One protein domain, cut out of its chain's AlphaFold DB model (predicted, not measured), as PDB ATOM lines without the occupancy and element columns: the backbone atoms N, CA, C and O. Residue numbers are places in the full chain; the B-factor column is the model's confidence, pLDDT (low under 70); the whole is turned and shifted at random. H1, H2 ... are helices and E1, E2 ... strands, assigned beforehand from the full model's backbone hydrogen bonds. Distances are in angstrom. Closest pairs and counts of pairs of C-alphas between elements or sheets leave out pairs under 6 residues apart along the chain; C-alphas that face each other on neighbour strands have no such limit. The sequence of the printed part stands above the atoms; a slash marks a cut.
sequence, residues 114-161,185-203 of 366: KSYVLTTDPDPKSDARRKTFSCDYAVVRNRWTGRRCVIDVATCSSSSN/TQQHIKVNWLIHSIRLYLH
ATOM      1  N   LYS A 114     149.997 158.221 196.031       88.87
ATOM      2  CA  LYS A 114     148.588 157.978 196.352       88.87
ATOM      3  C   LYS A 114     147.759 158.017 195.078       88.87
ATOM      4  O   LYS A 114     147.940 158.912 194.254       88.87
ATOM      5  N   SER A 115     146.851 157.061 194.928       87.36
ATOM      6  CA  SER A 115     145.835 157.076 193.882       87.36
ATOM      7  C   SER A 115     144.576 157.787 194.374       87.36
ATOM      8  O   SER A 115     144.133 157.600 195.507       87.36
ATOM      9  N   TYR A 116     144.005 158.611 193.506       86.70
ATOM     10  CA  TYR A 116     142.732 159.290 193.696       86.70
ATOM     11  C   TYR A 116     141.830 158.949 192.514       86.70
ATOM     12  O   TYR A 116     142.300 158.889 191.377       86.70
ATOM     13  N   VAL A 117     140.553 158.707 192.790       85.01
ATOM     14  CA  VAL A 117     139.542 158.455 191.761       85.01
ATOM     15  C   VAL A 117     138.658 159.685 191.700       85.01
ATOM     16  O   VAL A 117     137.988 160.003 192.682       85.01
ATOM     17  N   LEU A 118     138.695 160.387 190.572       84.66
ATOM     18  CA  LEU A 118     137.712 161.412 190.262       84.66
ATOM     19  C   LEU A 118     136.566 160.763 189.490       84.66
ATOM     20  O   LEU A 118     136.802 159.915 188.632       84.66
ATOM     21  N   THR A 119     135.334 161.130 189.811       83.99
ATOM     22  CA  THR A 119     134.132 160.561 189.196       83.99
ATOM     23  C   THR A 119     133.062 161.633 189.087       83.99
ATOM     24  O   THR A 119     132.955 162.471 189.979       83.99
ATOM     25  N   THR A 120     132.280 161.606 188.008       81.40
ATOM     26  CA  THR A 120     131.075 162.440 187.838       81.40
ATOM     27  C   THR A 120     129.827 161.851 188.489       81.40
ATOM     28  O   THR A 120     128.778 162.487 188.496       81.40
ATOM     29  N   ASP A 121     129.937 160.638 189.024       79.81
ATOM     30  CA  ASP A 121     128.854 159.951 189.719       79.81
ATOM     31  C   ASP A 121     128.518 160.655 191.047       79.81
ATOM     32  O   ASP A 121     129.395 160.737 191.914       79.81
ATOM     33  N   PRO A 122     127.296 161.193 191.233       68.57
ATOM     34  CA  PRO A 122     126.914 161.856 192.474       68.57
ATOM     35  C   PRO A 122     126.772 160.877 193.645       68.57
ATOM     36  O   PRO A 122     126.791 161.323 194.795       68.57
ATOM     37  N   ASP A 123     126.646 159.570 193.385       69.86
ATOM     38  CA  ASP A 123     126.454 158.607 194.457       69.86
ATOM     39  C   ASP A 123     127.741 158.445 195.281       69.86
ATOM     40  O   ASP A 123     128.812 158.112 194.752       69.86
ATOM     41  N   PRO A 124     127.682 158.659 196.610       61.31
ATOM     42  CA  PRO A 124     128.830 158.426 197.459       61.31
ATOM     43  C   PRO A 124     129.142 156.928 197.435       61.31
ATOM     44  O   PRO A 124     128.403 156.119 198.001       61.31
ATOM     45  N   LYS A 125     130.277 156.549 196.835       60.32
ATOM     46  CA  LYS A 125     130.838 155.206 197.013       60.32
ATOM     47  C   LYS A 125     131.160 155.030 198.494       60.32
ATOM     48  O   LYS A 125     132.179 155.503 199.003       60.32
ATOM     49  N   SER A 126     130.241 154.390 199.206       51.41
ATOM     50  CA  SER A 126     130.423 153.997 200.593       51.41
ATOM     51  C   SER A 126     131.318 152.765 200.638       51.41
ATOM     52  O   SER A 126     130.868 151.647 200.857       51.41
ATOM     53  N   ASP A 127     132.625 152.953 200.461       53.12
ATOM     54  CA  ASP A 127     133.537 151.956 201.005       53.12
ATOM     55  C   ASP A 127     133.335 151.980 202.522       53.12
ATOM     56  O   ASP A 127     133.558 153.000 203.176       53.12
ATOM     57  N   ALA A 128     132.874 150.864 203.094       50.70
ATOM     58  CA  ALA A 128     132.411 150.760 204.485       50.70
ATOM     59  C   ALA A 128     133.408 151.295 205.537       50.70
ATOM     60  O   ALA A 128     133.035 151.576 206.673       50.70
ATOM     61  N   ARG A 129     134.687 151.452 205.169       58.59
ATOM     62  CA  ARG A 129     135.754 151.981 206.029       58.59
ATOM     63  C   ARG A 129     136.038 153.474 205.847       58.59
ATOM     64  O   ARG A 129     136.636 154.069 206.741       58.59
ATOM     65  N   ARG A 130     135.686 154.080 204.707       59.35
ATOM     66  CA  ARG A 130     135.946 155.494 204.379       59.35
ATOM     67  C   ARG A 130     134.869 155.987 203.417       59.35
ATOM     68  O   ARG A 130     134.853 155.579 202.264       59.35
ATOM     69  N   LYS A 131     134.015 156.913 203.863       59.83
ATOM     70  CA  LYS A 131     133.105 157.633 202.960       59.83
ATOM     71  C   LYS A 131     133.940 158.535 202.048       59.83
ATOM     72  O   LYS A 131     134.289 159.651 202.422       59.83
ATOM     73  N   THR A 132     134.340 158.032 200.888       65.81
ATOM     74  CA  THR A 132     134.955 158.848 199.841       65.81
ATOM     75  C   THR A 132     133.842 159.461 199.011       65.81
ATOM     76  O   THR A 132     133.116 158.747 198.326       65.81
ATOM     77  N   PHE A 133     133.695 160.778 199.098       70.80
ATOM     78  CA  PHE A 133     132.753 161.513 198.262       70.80
ATOM     79  C   PHE A 133     133.317 161.668 196.859       70.80
ATOM     80  O   PHE A 133     134.531 161.823 196.681       70.80
ATOM     81  N   SER A 134     132.425 161.623 195.878       80.33
ATOM     82  CA  SER A 134     132.757 161.892 194.493       80.33
ATOM     83  C   SER A 134     133.304 163.308 194.341       80.33
ATOM     84  O   SER A 134     132.815 164.279 194.919       80.33
ATOM     85  N   CYS A 135     134.414 163.393 193.621       85.08
ATOM     86  CA  CYS A 135     135.093 164.634 193.292       85.08
ATOM     87  C   CYS A 135     135.279 164.632 191.775       85.08
ATOM     88  O   CYS A 135     135.798 163.658 191.233       85.08
ATOM     89  N   ASP A 136     134.891 165.704 191.093       88.11
ATOM     90  CA  ASP A 136     135.112 165.905 189.653       88.11
ATOM     91  C   ASP A 136     136.328 166.792 189.364       88.11
ATOM     92  O   ASP A 136     136.801 166.856 188.228       88.11
ATOM     93  N   TYR A 137     136.847 167.471 190.388       90.05
ATOM     94  CA  TYR A 137     137.837 168.519 190.221       90.05
ATOM     95  C   TYR A 137     138.994 168.373 191.209       90.05
ATOM     96  O   TYR A 137     138.813 168.276 192.427       90.05
ATOM     97  N   ALA A 138     140.218 168.397 190.685       91.31
ATOM     98  CA  ALA A 138     141.434 168.342 191.480       91.31
ATOM     99  C   ALA A 138     142.425 169.429 191.068       91.31
ATOM    100  O   ALA A 138     142.713 169.637 189.891       91.31
ATOM    101  N   VAL A 139     143.022 170.073 192.069       92.81
ATOM    102  CA  VAL A 139     144.135 171.004 191.875       92.81
ATOM    103  C   VAL A 139     145.398 170.364 192.427       92.81
ATOM    104  O   VAL A 139     145.549 170.174 193.639       92.81
ATOM    105  N   VAL A 140     146.324 170.040 191.530       92.73
ATOM    106  CA  VAL A 140     147.635 169.482 191.859       92.73
ATOM    107  C   VAL A 140     148.654 170.611 191.839       92.73
ATOM    108  O   VAL A 140     148.906 171.240 190.815       92.73
ATOM    109  N   ARG A 141     149.272 170.879 192.985       94.08
ATOM    110  CA  ARG A 141     150.316 171.893 193.121       94.08
ATOM    111  C   ARG A 141     151.651 171.225 193.400       94.08
ATOM    112  O   ARG A 141     151.780 170.459 194.351       94.08
ATOM    113  N   ASN A 142     152.661 171.545 192.603       93.61
ATOM    114  CA  ASN A 142     154.038 171.172 192.900       93.61
ATOM    115  C   ASN A 142     154.526 171.983 194.115       93.61
ATOM    116  O   ASN A 142     154.445 173.214 194.121       93.61
ATOM    117  N   ARG A 143     155.011 171.297 195.154       92.37
ATOM    118  CA  ARG A 143     155.462 171.929 196.403       92.37
ATOM    119  C   ARG A 143     156.735 172.750 196.219       92.37
ATOM    120  O   ARG A 143     156.938 173.702 196.962       92.37
ATOM    121  N   TRP A 144     157.569 172.388 195.247       92.30
ATOM    122  CA  TRP A 144     158.890 172.979 195.043       92.30
ATOM    123  C   TRP A 144     158.831 174.147 194.062       92.30
ATOM    124  O   TRP A 144     159.385 175.207 194.328       92.30
ATOM    125  N   THR A 145     158.121 173.984 192.942       92.59
ATOM    126  CA  THR A 145     158.006 175.042 191.920       92.59
ATOM    127  C   THR A 145     156.812 175.964 192.140       92.59
ATOM    128  O   THR A 145     156.724 177.020 191.521       92.59
ATOM    129  N   GLY A 146     155.845 175.560 192.970       90.49
ATOM    130  CA  GLY A 146     154.598 176.292 193.176       90.49
ATOM    131  C   GLY A 146     153.619 176.241 191.997       90.49
ATOM    132  O   GLY A 146     152.498 176.731 192.148       90.49
ATOM    133  N   ARG A 147     153.997 175.633 190.862       92.84
ATOM    134  CA  ARG A 147     153.136 175.484 189.680       92.84
ATOM    135  C   ARG A 147     151.888 174.672 190.024       92.84
ATOM    136  O   ARG A 147     151.971 173.670 190.740       92.84
ATOM    137  N   ARG A 148     150.743 175.126 189.515       91.93
ATOM    138  CA  ARG A 148     149.425 174.517 189.720       91.93
ATOM    139  C   ARG A 148     148.960 173.909 188.397       91.93
ATOM    140  O   ARG A 148     149.046 174.566 187.368       91.93
ATOM    141  N   CYS A 149     148.489 172.673 188.448       89.63
ATOM    142  CA  CYS A 149     147.811 171.979 187.365       89.63
ATOM    143  C   CYS A 149     146.388 171.672 187.834       89.63
ATOM    144  O   CYS A 149     146.179 171.283 188.988       89.63
ATOM    145  N   VAL A 150     145.424 171.907 186.957       90.36
ATOM    146  CA  VAL A 150     144.004 171.685 187.211       90.36
ATOM    147  C   VAL A 150     143.573 170.490 186.380       90.36
ATOM    148  O   VAL A 150     143.843 170.458 185.183       90.36
ATOM    149  N   ILE A 151     142.919 169.527 187.018       87.11
ATOM    150  CA  ILE A 151     142.361 168.348 186.363       87.11
ATOM    151  C   ILE A 151     140.854 168.379 186.610       87.11
ATOM    152  O   ILE A 151     140.421 168.318 187.763       87.11
ATOM    153  N   ASP A 152     140.078 168.528 185.537       84.75
ATOM    154  CA  ASP A 152     138.613 168.537 185.559       84.75
ATOM    155  C   ASP A 152     138.085 167.407 184.672       84.75
ATOM    156  O   ASP A 152     138.306 167.398 183.455       84.75
ATOM    157  N   VAL A 153     137.360 166.472 185.288       80.80
ATOM    158  CA  VAL A 153     136.813 165.290 184.614       80.80
ATOM    159  C   VAL A 153     135.845 165.669 183.489       80.80
ATOM    160  O   VAL A 153     135.795 164.968 182.477       80.80
ATOM    161  N   ALA A 154     135.119 166.788 183.607       72.99
ATOM    162  CA  ALA A 154     134.162 167.223 182.587       72.99
ATOM    163  C   ALA A 154     134.844 167.677 181.285       72.99
ATOM    164  O   ALA A 154     134.276 167.548 180.205       72.99
ATOM    165  N   THR A 155     136.072 168.199 181.372       62.10
ATOM    166  CA  THR A 155     136.823 168.672 180.194       62.10
ATOM    167  C   THR A 155     137.631 167.565 179.520       62.10
ATOM    168  O   THR A 155     137.790 167.571 178.299       62.10
ATOM    169  N   CYS A 156     138.089 166.567 180.284       53.97
ATOM    170  CA  CYS A 156     138.926 165.490 179.761       53.97
ATOM    171  C   CYS A 156     138.203 164.557 178.774       53.97
ATOM    172  O   CYS A 156     138.875 163.892 177.990       53.97
ATOM    173  N   SER A 157     136.865 164.521 178.747       50.57
ATOM    174  CA  SER A 157     136.127 163.760 177.727       50.57
ATOM    175  C   SER A 157     136.206 164.372 176.325       50.57
ATOM    176  O   SER A 157     135.877 163.693 175.357       50.57
ATOM    177  N   SER A 158     136.629 165.634 176.196       44.41
ATOM    178  CA  SER A 158     136.616 166.356 174.915       44.41
ATOM    179  C   SER A 158     138.003 166.739 174.396       44.41
ATOM    180  O   SER A 158     138.141 166.987 173.202       44.41
ATOM    181  N   SER A 159     139.038 166.758 175.241       39.74
ATOM    182  CA  SER A 159     140.406 167.100 174.835       39.74
ATOM    183  C   SER A 159     141.402 165.982 175.143       39.74
ATOM    184  O   SER A 159     142.229 166.053 176.050       39.74
ATOM    185  N   SER A 160     141.402 164.954 174.294       38.85
ATOM    186  CA  SER A 160     142.672 164.329 173.933       38.85
ATOM    187  C   SER A 160     143.590 165.437 173.401       38.85
ATOM    188  O   SER A 160     143.229 166.080 172.416       38.85
ATOM    189  N   ASN A 161     144.742 165.640 174.042       33.41
ATOM    190  CA  ASN A 161     145.881 166.484 173.649       33.41
ATOM    191  C   ASN A 161     146.130 167.716 174.531       33.41
ATOM    192  O   ASN A 161     145.312 168.624 174.633       33.41
ATOM    193  N   THR A 185     131.937 159.231 183.937       78.26
ATOM    194  CA  THR A 185     133.361 159.248 183.605       78.26
ATOM    195  C   THR A 185     134.160 159.125 184.895       78.26
ATOM    196  O   THR A 185     133.946 159.864 185.856       78.26
ATOM    197  N   GLN A 186     135.070 158.150 184.936       81.88
ATOM    198  CA  GLN A 186     135.986 157.937 186.054       81.88
ATOM    199  C   GLN A 186     137.417 158.173 185.576       81.88
ATOM    200  O   GLN A 186     137.836 157.626 184.557       81.88
ATOM    201  N   GLN A 187     138.174 158.980 186.314       83.36
ATOM    202  CA  GLN A 187     139.571 159.281 186.023       83.36
ATOM    203  C   GLN A 187     140.438 158.942 187.232       83.36
ATOM    204  O   GLN A 187     140.247 159.460 188.334       83.36
ATOM    205  N   HIS A 188     141.427 158.078 187.016       85.00
ATOM    206  CA  HIS A 188     142.401 157.714 188.036       85.00
ATOM    207  C   HIS A 188     143.615 158.631 187.951       85.00
ATOM    208  O   HIS A 188     144.272 158.718 186.917       85.00
ATOM    209  N   ILE A 189     143.953 159.275 189.065       87.48
ATOM    210  CA  ILE A 189     145.125 160.142 189.171       87.48
ATOM    211  C   ILE A 189     146.064 159.550 190.213       87.48
ATOM    212  O   ILE A 189     145.679 159.323 191.360       87.48
ATOM    213  N   LYS A 190     147.319 159.318 189.827       88.69
ATOM    214  CA  LYS A 190     148.392 158.915 190.741       88.69
ATOM    215  C   LYS A 190     149.244 160.136 191.056       88.69
ATOM    216  O   LYS A 190     149.812 160.743 190.156       88.69
ATOM    217  N   VAL A 191     149.324 160.508 192.331       90.37
ATOM    218  CA  VAL A 191     150.062 161.695 192.773       90.37
ATOM    219  C   VAL A 191     151.052 161.318 193.858       90.37
ATOM    220  O   VAL A 191     150.679 160.771 194.897       90.37
ATOM    221  N   ASN A 192     152.318 161.670 193.646       91.92
ATOM    222  CA  ASN A 192     153.328 161.559 194.686       91.92
ATOM    223  C   ASN A 192     153.145 162.678 195.727       91.92
ATOM    224  O   ASN A 192     153.325 163.858 195.414       91.92
ATOM    225  N   TRP A 193     152.804 162.320 196.967       90.98
ATOM    226  CA  TRP A 193     152.485 163.283 198.028       90.98
ATOM    227  C   TRP A 193     153.709 164.049 198.560       90.98
ATOM    228  O   TRP A 193     153.536 165.103 199.181       90.98
ATOM    229  N   LEU A 194     154.933 163.550 198.333       90.29
ATOM    230  CA  LEU A 194     156.166 164.249 198.719       90.29
ATOM    231  C   LEU A 194     156.429 165.456 197.819       90.29
ATOM    232  O   LEU A 194     156.805 166.522 198.309       90.29
ATOM    233  N   ILE A 195     156.207 165.290 196.515       91.69
ATOM    234  CA  ILE A 195     156.498 166.306 195.494       91.69
ATOM    235  C   ILE A 195     155.292 167.230 195.302       91.69
ATOM    236  O   ILE A 195     155.438 168.446 195.148       91.69
ATOM    237  N   HIS A 196     154.082 166.675 195.356       93.20
ATOM    238  CA  HIS A 196     152.855 167.394 195.045       93.20
ATOM    239  C   HIS A 196     151.910 167.466 196.246       93.20
ATOM    240  O   HIS A 196     151.737 166.524 197.016       93.20
ATOM    241  N   SER A 197     151.252 168.610 196.402       91.91
ATOM    242  CA  SER A 197     150.058 168.748 197.231       91.91
ATOM    243  C   SER A 197     148.828 168.713 196.335       91.91
ATOM    244  O   SER A 197     148.722 169.539 195.428       91.91
ATOM    245  N   ILE A 198     147.901 167.804 196.611       91.54
ATOM    246  CA  ILE A 198     146.607 167.734 195.933       91.54
ATOM    247  C   ILE A 198     145.516 168.341 196.814       91.54
ATOM    248  O   ILE A 198     145.494 168.124 198.029       91.54
ATOM    249  N   ARG A 199     144.615 169.100 196.195       91.33
ATOM    250  CA  ARG A 199     143.330 169.488 196.777       91.33
ATOM    251  C   ARG A 199     142.221 168.950 195.895       91.33
ATOM    252  O   ARG A 199     142.229 169.193 194.692       91.33
ATOM    253  N   LEU A 200     141.316 168.207 196.512       91.35
ATOM    254  CA  LEU A 200     140.126 167.677 195.867       91.35
ATOM    255  C   LEU A 200     138.969 168.619 196.162       91.35
ATOM    256  O   LEU A 200     138.842 169.105 197.291       91.35
ATOM    257  N   TYR A 201     138.147 168.857 195.154       92.37
ATOM    258  CA  TYR A 201     136.926 169.625 195.271       92.37
ATOM    259  C   TYR A 201     135.753 168.733 194.891       92.37
ATOM    260  O   TYR A 201     135.852 167.897 193.991       92.37
ATOM    261  N   LEU A 202     134.671 168.905 195.633       90.67
ATOM    262  CA  LEU A 202     133.403 168.257 195.359       90.67
ATOM    263  C   LEU A 202     132.770 168.874 194.107       90.67
ATOM    264  O   LEU A 202     133.195 169.938 193.638       90.67
ATOM    265  N   HIS A 203     131.719 168.216 193.623       89.41
ATOM    266  CA  HIS A 203     130.901 168.719 192.529       89.41
ATOM    267  C   HIS A 203     130.465 170.167 192.737       89.41
ATOM    268  O   HIS A 203     130.323 170.654 193.861       89.41
TER     269      HIS A 203
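This is residues 114 to 161 and 185 to 203 of the 366 residues of an uncharacterized protein of Trypanosoma brucei brucei (strain 927/4 GUTat10.1) (UniProt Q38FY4). Two small antiparallel sheets form a sandwich, with the three strands E5, E4 and E7 face to face with the two strands E1 and E6. The hairpin of E2 and E3 reaches away from it, residues 126 to 131 standing free, and the short helix H1 follows E5 at the edge of the larger sheet. The printed part has 67 residues with seven named strands and one named helix, in the order E1 E2 E3 E4 E5 H1 E6 E7, and is mostly strand. It is only just compact, close to loose, with a radius of gyration of the C-alphas of 12.7 A and a flat outline of 36 by 32 by 16 A.

Start at E1, residues 114 to 119, and look across to its antiparallel neighbour E6, residues 186 to 192, where N 116 and O 189 are 2.8 A apart, within hydrogen-bond range. Next come E2, residues 125 to 127, and E3, residues 130 to 132, a hairpin with N 130 and O 127 within hydrogen-bond range at 2.8 A. E3 runs on into E4, residues 135 to 142, across a break of 2 residues, at 93 degrees. E4 is the inner strand of its sheet and forms a hairpin with the edge strand E5, residues 148 to 152; there N 140 and O 149 are 2.8 A apart. On to H1, residues 153 to 156, which is on this sheet but only grazes it with residues 153 to 154; it is too short for any O i to N i+4 pair, and its one O i to N i+3 pair is not within range. The other edge strand is E7, residues 196 to 202, antiparallel to E4, with N 141 and O 197 2.8 A apart. Between the two sheets of the sandwich, whose strands stand at 24 degrees, the closest C-alphas of E1 and E4 are those of Leu 118 and Cys 135, at 5.1 A.

Find C-alpha 114 at (148.588, 157.978, 196.352); from there E1 runs 16.3 A to C-alpha 119. E4 begins at C-alpha 135, at (135.093, 164.634, 193.292), and is 20.0 A long; E5 covers 13.0 A. Past the cut, E6 is 19.7 A long and E7 19.5 A, ending at C-alpha 202, at (133.403, 168.257, 195.359).

The two C-alphas farthest apart are those of Ala 128 and Thr 145, at 37.5 A. Residues 162 to 184 are not printed, and C-alphas 161 and 185 are 17.6 A apart across this cut. Of the links that are printed whole, each is tight. Look for pLDDT under 70 at residues 122 to 132 and 155 to 161; the mean of the printed part is 78.9.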